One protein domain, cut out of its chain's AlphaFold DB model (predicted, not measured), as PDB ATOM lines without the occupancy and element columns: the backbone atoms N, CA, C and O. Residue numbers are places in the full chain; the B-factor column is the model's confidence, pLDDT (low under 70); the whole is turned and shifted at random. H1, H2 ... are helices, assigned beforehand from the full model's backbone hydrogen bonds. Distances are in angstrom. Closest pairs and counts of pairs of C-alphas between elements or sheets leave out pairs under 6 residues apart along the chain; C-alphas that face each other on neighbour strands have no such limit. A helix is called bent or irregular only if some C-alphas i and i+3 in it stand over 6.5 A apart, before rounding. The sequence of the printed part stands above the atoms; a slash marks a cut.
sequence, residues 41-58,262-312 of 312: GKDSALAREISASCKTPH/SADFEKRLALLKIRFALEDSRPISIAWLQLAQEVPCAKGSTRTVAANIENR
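This is residues 41 to 58 and 262 to 312 of the 312 residues of an uncharacterized protein of Candidatus Accumulibacter sp. BA-92 (UniProt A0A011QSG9). Helices H2 and H3 cross at a steep tilt, H1 packs on both, and H4 packs on H1, apart from H2 and touching H3 only at the corner by their link. The 69 printed residues, all helix in class, have four named helices, H1 to H4 in order. The whole is compact, radius of gyration of the C-alphas 11.5 A, spanning 37 by 25 by 20 A.

Find C-alpha 41 at (191.393, 113.233, 117.857); H1 runs from there to residue 53, 18.6 A. H2, residues 262 to 279, measures 25.9 A; H3 is residues 286 to 293. H4, residues 296 to 310, runs 23.6 A to (198.670, 101.512, 122.909), only just irregular: C-alphas 297 and 300 are 6.8 A apart.

Look at H1: it touches H4, closest C-alphas Ile 50 and Ala 298, 5.2 A, and H3, Ala 47 and Leu 289, 6.8 A. H2, with residues 266 to 274 alone, touches H3, closest C-alphas Ala 270 and Trp 288, 4.8 A. H2 and H4 are apart. Every O i to N i+4 pair is within hydrogen-bond range in H1, H2 and H3, 8 of 11 in H4.

Residues 59 to 261 are not printed; the gap between C-alphas 58 and 262 is 17.5 A. Confidence is under 70 at residues 41, 55 to 58 and 300 to 312.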
ATOM      1  N   GLY A  41     192.427 114.279 117.860       68.25
ATOM      2  CA  GLY A  41     191.393 113.233 117.857       68.25
ATOM      3  C   GLY A  41     191.373 112.400 119.151       68.25
ATOM      4  O   GLY A  41     190.329 111.867 119.530       68.25
ATOM      5  N   LYS A  42     192.505 112.349 119.869       74.12
ATOM      6  CA  LYS A  42     192.644 111.751 121.204       74.12
ATOM      7  C   LYS A  42     191.856 112.502 122.285       74.12
ATOM      8  O   LYS A  42     191.191 111.865 123.099       74.12
ATOM      9  N   ASP A  43     191.890 113.829 122.268       78.19
ATOM     10  CA  ASP A  43     191.247 114.673 123.279       78.19
ATOM     11  C   ASP A  43     189.725 114.631 123.126       78.19
ATOM     12  O   ASP A  43     188.997 114.508 124.110       78.19
ATOM     13  N   SER A  44     189.231 114.627 121.882       78.81
ATOM     14  CA  SER A  44     187.802 114.460 121.598       78.81
ATOM     15  C   SER A  44     187.278 113.077 122.002       78.81
ATOM     16  O   SER A  44     186.151 112.970 122.483       78.81
ATOM     17  N   ALA A  45     188.070 112.012 121.824       82.31
ATOM     18  CA  ALA A  45     187.689 110.670 122.268       82.31
ATOM     19  C   ALA A  45     187.615 110.586 123.800       82.31
ATOM     20  O   ALA A  45     186.634 110.078 124.341       82.31
ATOM     21  N   LEU A  46     188.608 111.151 124.491       82.81
ATOM     22  CA  LEU A  46     188.627 111.223 125.949       82.81
ATOM     23  C   LEU A  46     187.444 112.021 126.503       82.81
ATOM     24  O   LEU A  46     186.790 111.576 127.441       82.81
ATOM     25  N   ALA A  47     187.136 113.166 125.898       83.62
ATOM     26  CA  ALA A  47     185.999 113.990 126.281       83.62
ATOM     27  C   ALA A  47     184.665 113.235 126.195       83.62
ATOM     28  O   ALA A  47     183.848 113.317 127.111       83.62
ATOM     29  N   ARG A  48     184.449 112.480 125.107       84.38
ATOM     30  CA  ARG A  48     183.234 111.672 124.918       84.38
ATOM     31  C   ARG A  48     183.121 110.568 125.960       84.38
ATOM     32  O   ARG A  48     182.044 110.386 126.513       84.38
ATOM     33  N   GLU A  49     184.222 109.879 126.253       84.44
ATOM     34  CA  GLU A  49     184.245 108.824 127.270       84.44
ATOM     35  C   GLU A  49     183.950 109.395 128.667       84.44
ATOM     36  O   GLU A  49     183.102 108.875 129.390       84.44
ATOM     37  N   ILE A  50     184.595 110.511 129.032       84.00
ATOM     38  CA  ILE A  50     184.342 111.207 130.301       84.00
ATOM     39  C   ILE A  50     182.868 111.619 130.396       84.00
ATOM     40  O   ILE A  50     182.204 111.259 131.366       84.00
ATOM     41  N   SER A  51     182.336 112.297 129.375       82.88
ATOM     42  CA  SER A  51     180.935 112.738 129.331       82.88
ATOM     43  C   SER A  51     179.948 111.565 129.441       82.88
ATOM     44  O   SER A  51     178.985 111.630 130.201       82.88
ATOM     45  N   ALA A  52     180.221 110.442 128.767       82.56
ATOM     46  CA  ALA A  52     179.387 109.241 128.843       82.56
ATOM     47  C   ALA A  52     179.430 108.565 130.226       82.56
ATOM     48  O   ALA A  52     178.409 108.073 130.711       82.56
ATOM     49  N   SER A  53     180.602 108.547 130.868       80.62
ATOM     50  CA  SER A  53     180.811 107.937 132.191       80.62
ATOM     51  C   SER A  53     180.270 108.774 133.351       80.62
ATOM     52  O   SER A  53     179.879 108.238 134.388       80.62
ATOM     53  N   CYS A  54     180.223 110.091 133.169       76.94
ATOM     54  CA  CYS A  54     179.798 111.057 134.165       76.94
ATOM     55  C   CYS A  54     178.424 111.613 133.795       76.94
ATOM     56  O   CYS A  54     178.297 112.769 133.400       76.94
ATOM     57  N   LYS A  55     177.367 110.808 133.964       65.38
ATOM     58  CA  LYS A  55     176.021 111.386 134.085       65.38
ATOM     59  C   LYS A  55     176.022 112.241 135.340       65.38
ATOM     60  O   LYS A  55     176.320 111.686 136.391       65.38
ATOM     61  N   THR A  56     175.725 113.534 135.238       54.75
ATOM     62  CA  THR A  56     175.634 114.444 136.387       54.75
ATOM     63  C   THR A  56     174.581 113.890 137.349       54.75
ATOM     64  O   THR A  56     173.389 113.982 137.048       54.75
ATOM     65  N   PRO A  57     174.957 113.233 138.458       48.34
ATOM     66  CA  PRO A  57     173.972 112.741 139.397       48.34
ATOM     67  C   PRO A  57     173.597 113.939 140.259       48.34
ATOM     68  O   PRO A  57     174.467 114.494 140.931       48.34
ATOM     69  N   HIS A  58     172.325 114.333 140.260       55.09
ATOM     70  CA  HIS A  58     171.817 115.157 141.352       55.09
ATOM     71  C   HIS A  58     171.954 114.316 142.626       55.09
ATOM     72  O   HIS A  58     171.278 113.295 142.768       55.09
ATOM     73  N   SER A 262     185.455 124.401 146.408       91.69
ATOM     74  CA  SER A 262     185.731 125.122 145.158       91.69
ATOM     75  C   SER A 262     186.305 124.208 144.072       91.69
ATOM     76  O   SER A 262     185.946 124.313 142.904       91.69
ATOM     77  N   ALA A 263     187.165 123.260 144.460       91.56
ATOM     78  CA  ALA A 263     187.736 122.291 143.534       91.56
ATOM     79  C   ALA A 263     186.675 121.326 142.984       91.56
ATOM     80  O   ALA A 263     186.700 121.005 141.800       91.56
ATOM     81  N   ASP A 264     185.739 120.863 143.814       91.19
ATOM     82  CA  ASP A 264     184.662 119.974 143.362       91.19
ATOM     83  C   ASP A 264     183.685 120.696 142.428       91.19
ATOM     84  O   ASP A 264     183.255 120.114 141.428       91.19
ATOM     85  N   PHE A 265     183.378 121.965 142.718       92.75
ATOM     86  CA  PHE A 265     182.579 122.811 141.835       92.75
ATOM     87  C   PHE A 265     183.244 122.970 140.464       92.75
ATOM     88  O   PHE A 265     182.622 122.643 139.456       92.75
ATOM     89  N   GLU A 266     184.519 123.372 140.413       93.50
ATOM     90  CA  GLU A 266     185.251 123.565 139.151       93.50
ATOM     91  C   GLU A 266     185.312 122.290 138.304       93.50
ATOM     92  O   GLU A 266     185.125 122.323 137.087       93.50
ATOM     93  N   LYS A 267     185.498 121.129 138.939       91.00
ATOM     94  CA  LYS A 267     185.504 119.838 138.240       91.00
ATOM     95  C   LYS A 267     184.147 119.506 137.621       91.00
ATOM     96  O   LYS A 267     184.083 119.029 136.487       91.00
ATOM     97  N   ARG A 268     183.052 119.760 138.343       91.19
ATOM     98  CA  ARG A 268     181.684 119.555 137.836       91.19
ATOM     99  C   ARG A 268     181.319 120.575 136.758       91.19
ATOM    100  O   ARG A 268     180.702 120.207 135.760       91.19
ATOM    101  N   LEU A 269     181.755 121.823 136.911       93.06
ATOM    102  CA  LEU A 269     181.575 122.864 135.906       93.06
ATOM    103  C   LEU A 269     182.329 122.509 134.616       93.06
ATOM    104  O   LEU A 269     181.783 122.650 133.526       93.06
ATOM    105  N   ALA A 270     183.545 121.967 134.725       92.62
ATOM    106  CA  ALA A 270     184.314 121.482 133.582       92.62
ATOM    107  C   ALA A 270     183.604 120.342 132.831       92.62
ATOM    108  O   ALA A 270     183.583 120.351 131.600       92.62
ATOM    109  N   LEU A 271     182.967 119.399 133.542       91.25
ATOM    110  CA  LEU A 271     182.129 118.369 132.911       91.25
ATOM    111  C   LEU A 271     180.975 118.986 132.110       91.25
ATOM    112  O   LEU A 271     180.734 118.573 130.975       91.25
ATOM    113  N   LEU A 272     180.307 119.997 132.673       91.88
ATOM    114  CA  LEU A 272     179.211 120.702 132.010       91.88
ATOM    115  C   LEU A 272     179.689 121.416 130.731       91.88
ATOM    116  O   LEU A 272     179.088 121.248 129.669       91.88
ATOM    117  N   LYS A 273     180.826 122.124 130.805       92.88
ATOM    118  CA  LYS A 273     181.473 122.781 129.653       92.88
ATOM    119  C   LYS A 273     181.831 121.780 128.550       92.88
ATOM    120  O   LYS A 273     181.534 122.019 127.381       92.88
ATOM    121  N   ILE A 274     182.428 120.639 128.911       91.00
ATOM    122  CA  ILE A 274     182.782 119.571 127.959       91.00
ATOM    123  C   ILE A 274     181.538 119.013 127.273       91.00
ATOM    124  O   ILE A 274     181.542 118.847 126.054       91.00
ATOM    125  N   ARG A 275     180.479 118.719 128.035       90.88
ATOM    126  CA  ARG A 275     179.252 118.133 127.490       90.88
ATOM    127  C   ARG A 275     178.629 119.044 126.432       90.88
ATOM    128  O   ARG A 275     178.403 118.588 125.315       90.88
ATOM    129  N   PHE A 276     178.464 120.331 126.731       91.00
ATOM    130  CA  PHE A 276     177.917 121.281 125.759       91.00
ATOM    131  C   PHE A 276     178.859 121.557 124.587       91.00
ATOM    132  O   PHE A 276     178.402 121.709 123.459       91.00
ATOM    133  N   ALA A 277     180.178 121.565 124.802       90.19
ATOM    134  CA  ALA A 277     181.119 121.664 123.691       90.19
ATOM    135  C   ALA A 277     180.990 120.470 122.729       90.19
ATOM    136  O   ALA A 277     181.048 120.656 121.516       90.19
ATOM    137  N   LEU A 278     180.765 119.256 123.245       89.31
ATOM    138  CA  LEU A 278     180.520 118.070 122.420       89.31
ATOM    139  C   LEU A 278     179.196 118.150 121.652       89.31
ATOM    140  O   LEU A 278     179.185 117.814 120.469       89.31
ATOM    141  N   GLU A 279     178.113 118.594 122.297       89.38
ATOM    142  CA  GLU A 279     176.806 118.802 121.651       89.38
ATOM    143  C   GLU A 279     176.903 119.784 120.475       89.38
ATOM    144  O   GLU A 279     176.365 119.522 119.401       89.38
ATOM    145  N   ASP A 280     177.669 120.862 120.648       88.69
ATOM    146  CA  ASP A 280     177.851 121.901 119.629       88.69
ATOM    147  C   ASP A 280     178.943 121.580 118.602       88.69
ATOM    148  O   ASP A 280     179.206 122.378 117.702       88.69
ATOM    149  N   SER A 281     179.653 120.458 118.756       88.69
ATOM    150  CA  SER A 281     180.878 120.172 117.995       88.69
ATOM    151  C   SER A 281     181.940 121.288 118.091       88.69
ATOM    152  O   SER A 281     182.674 121.554 117.135       88.69
ATOM    153  N   ARG A 282     182.044 121.946 119.252       87.50
ATOM    154  CA  ARG A 282     183.053 122.972 119.561       87.50
ATOM    155  C   ARG A 282     184.366 122.353 120.064       87.50
ATOM    156  O   ARG A 282     184.364 121.264 120.643       87.50
ATOM    157  N   PRO A 283     185.505 123.056 119.898       85.69
ATOM    158  CA  PRO A 283     186.758 122.672 120.539       85.69
ATOM    159  C   PRO A 283     186.621 122.617 122.063       85.69
ATOM    160  O   PRO A 283     185.953 123.455 122.667       85.69
ATOM    161  N   ILE A 284     187.308 121.659 122.679       86.25
ATOM    162  CA  ILE A 284     187.318 121.459 124.130       86.25
ATOM    163  C   ILE A 284     188.647 121.961 124.691       86.25
ATOM    164  O   ILE A 284     189.709 121.594 124.190       86.25
ATOM    165  N   SER A 285     188.601 122.781 125.742       86.81
ATOM    166  CA  SER A 285     189.817 123.235 126.420       86.81
ATOM    167  C   SER A 285     190.521 122.078 127.138       86.81
ATOM    168  O   SER A 285     189.893 121.305 127.867       86.81
ATOM    169  N   ILE A 286     191.848 122.001 126.993       85.94
ATOM    170  CA  ILE A 286     192.691 121.032 127.712       85.94
ATOM    171  C   ILE A 286     192.545 121.210 129.230       85.94
ATOM    172  O   ILE A 286     192.489 120.219 129.955       85.94
ATOM    173  N   ALA A 287     192.410 122.450 129.711       88.25
ATOM    174  CA  ALA A 287     192.227 122.727 131.133       88.25
ATOM    175  C   ALA A 287     190.919 122.122 131.673       88.25
ATOM    176  O   ALA A 287     190.905 121.540 132.756       88.25
ATOM    177  N   TRP A 288     189.828 122.175 130.894       91.06
ATOM    178  CA  TRP A 288     188.569 121.532 131.285       91.06
ATOM    179  C   TRP A 288     188.725 120.013 131.341       91.06
ATOM    180  O   TRP A 288     188.247 119.382 132.279       91.06
ATOM    181  N   LEU A 289     189.433 119.422 130.372       87.56
ATOM    182  CA  LEU A 289     189.704 117.983 130.366       87.56
ATOM    183  C   LEU A 289     190.522 117.542 131.577       87.56
ATOM    184  O   LEU A 289     190.207 116.508 132.158       87.56
ATOM    185  N   GLN A 290     191.544 118.305 131.964       88.88
ATOM    186  CA  GLN A 290     192.366 118.001 133.138       88.88
ATOM    187  C   GLN A 290     191.526 117.994 134.418       88.88
ATOM    188  O   GLN A 290     191.554 117.009 135.152       88.88
ATOM    189  N   LEU A 291     190.703 119.026 134.631       89.56
ATOM    190  CA  LEU A 291     189.794 119.095 135.779       89.56
ATOM    191  C   LEU A 291     188.781 117.942 135.777       89.56
ATOM    192  O   LEU A 291     188.588 117.266 136.787       89.56
ATOM    193  N   ALA A 292     188.154 117.672 134.632       86.94
ATOM    194  CA  ALA A 292     187.124 116.646 134.516       86.94
ATOM    195  C   ALA A 292     187.644 115.226 134.805       86.94
ATOM    196  O   ALA A 292     186.911 114.400 135.347       86.94
ATOM    197  N   GLN A 293     188.914 114.940 134.503       87.69
ATOM    198  CA  GLN A 293     189.548 113.650 134.808       87.69
ATOM    199  C   GLN A 293     189.689 113.381 136.309       87.69
ATOM    200  O   GLN A 293     189.786 112.223 136.722       87.69
ATOM    201  N   GLU A 294     189.689 114.425 137.136       86.75
ATOM    202  CA  GLU A 294     189.788 114.275 138.584       86.75
ATOM    203  C   GLU A 294     188.467 113.844 139.237       86.75
ATOM    204  O   GLU A 294     188.462 113.432 140.402       86.75
ATOM    205  N   VAL A 295     187.348 113.902 138.503       84.44
ATOM    206  CA  VAL A 295     186.036 113.489 139.012       84.44
ATOM    207  C   VAL A 295     185.999 111.963 139.169       84.44
ATOM    208  O   VAL A 295     186.425 111.244 138.263       84.44
ATOM    209  N   PRO A 296     185.461 111.414 140.278       81.88
ATOM    210  CA  PRO A 296     185.437 109.969 140.513       81.88
ATOM    211  C   PRO A 296     184.862 109.129 139.361       81.88
ATOM    212  O   PRO A 296     185.430 108.086 139.043       81.88
ATOM    213  N   CYS A 297     183.794 109.592 138.698       80.56
ATOM    214  CA  CYS A 297     183.187 108.897 137.555       80.56
ATOM    215  C   CYS A 297     184.099 108.835 136.314       80.56
ATOM    216  O   CYS A 297     184.012 107.883 135.545       80.56
ATOM    217  N   ALA A 298     185.031 109.783 136.156       78.19
ATOM    218  CA  ALA A 298     185.942 109.867 135.014       78.19
ATOM    219  C   ALA A 298     187.201 108.985 135.159       78.19
ATOM    220  O   ALA A 298     187.949 108.784 134.197       78.19
ATOM    221  N   LYS A 299     187.454 108.426 136.353       70.69
ATOM    222  CA  LYS A 299     188.656 107.615 136.636       70.69
ATOM    223  C   LYS A 299     188.689 106.273 135.892       70.69
ATOM    224  O   LYS A 299     189.770 105.724 135.683       70.69
ATOM    225  N   GLY A 300     187.534 105.730 135.497       61.78
ATOM    226  CA  GLY A 300     187.461 104.539 134.636       61.78
ATOM    227  C   GLY A 300     187.806 104.858 133.177       61.78
ATOM    228  O   GLY A 300     188.559 104.133 132.533       61.78
ATOM    229  N   SER A 301     187.328 106.005 132.706       64.25
ATOM    230  CA  SER A 301     187.399 106.495 131.324       64.25
ATOM    231  C   SER A 301     188.822 106.789 130.848       64.25
ATOM    232  O   SER A 301     189.206 106.456 129.727       64.25
ATOM    233  N   THR A 302     189.652 107.352 131.729       61.06
ATOM    234  CA  THR A 302     191.070 107.641 131.451       61.06
ATOM    235  C   THR A 302     191.896 106.379 131.194       61.06
ATOM    236  O   THR A 302     192.785 106.394 130.342       61.06
ATOM    237  N   ARG A 303     191.579 105.266 131.869       59.12
ATOM    238  CA  ARG A 303     192.270 103.980 131.675       59.12
ATOM    239  C   ARG A 303     191.886 103.311 130.354       59.12
ATOM    240  O   ARG A 303     192.762 102.795 129.664       59.12
ATOM    241  N   THR A 304     190.609 103.365 129.974       58.22
ATOM    242  CA  THR A 304     190.096 102.772 128.726       58.22
ATOM    243  C   THR A 304     190.685 103.445 127.484       58.22
ATOM    244  O   THR A 304     191.094 102.774 126.538       58.22
ATOM    245  N   VAL A 305     190.785 104.778 127.489       59.41
ATOM    246  CA  VAL A 305     191.330 105.534 126.349       59.41
ATOM    247  C   VAL A 305     192.845 105.351 126.224       59.41
ATOM    248  O   VAL A 305     193.338 105.219 125.107       59.41
ATOM    249  N   ALA A 306     193.584 105.276 127.337       59.06
ATOM    250  CA  ALA A 306     195.014 104.961 127.309       59.06
ATOM    251  C   ALA A 306     195.283 103.566 126.707       59.06
ATOM    252  O   ALA A 306     196.110 103.437 125.805       59.06
ATOM    253  N   ALA A 307     194.513 102.551 127.116       55.62
ATOM    254  CA  ALA A 307     194.661 101.175 126.635       55.62
ATOM    255  C   ALA A 307     194.285 100.981 125.151       55.62
ATOM    256  O   ALA A 307     194.871 100.148 124.459       55.62
ATOM    257  N   ASN A 308     193.325 101.753 124.632       53.88
ATOM    258  CA  ASN A 308     192.914 101.680 123.223       53.88
ATOM    259  C   ASN A 308     193.884 102.379 122.257       53.88
ATOM    260  O   ASN A 308     193.786 102.181 121.047       53.88
ATOM    261  N   ILE A 309     194.804 103.197 122.775       52.22
ATOM    262  CA  ILE A 309     195.805 103.920 121.980       52.22
ATOM    263  C   ILE A 309     197.123 103.150 121.912       52.22
ATOM    264  O   ILE A 309     197.778 103.198 120.883       52.22
ATOM    265  N   GLU A 310     197.488 102.392 122.949       48.34
ATOM    266  CA  GLU A 310     198.670 101.512 122.909       48.34
ATOM    267  C   GLU A 310     198.489 100.287 121.991       48.34
ATOM    268  O   GLU A 310     199.467  99.645 121.623       48.34
ATOM    269  N   ASN A 311     197.250  99.978 121.591       44.69
ATOM    270  CA  ASN A 311     196.906  98.851 120.715       44.69
ATOM    271  C   ASN A 311     196.609  99.256 119.252       44.69
ATOM    272  O   ASN A 311     196.029  98.463 118.506       44.69
ATOM    273  N   ARG A 312     196.968 100.478 118.836       45.09
ATOM    274  CA  ARG A 312     196.914 100.956 117.441       45.09
ATOM    275  C   ARG A 312     198.286 101.413 116.974       45.09
ATOM    276  O   ARG A 312     198.575 101.174 115.782       45.09
TER     277      ARG A 312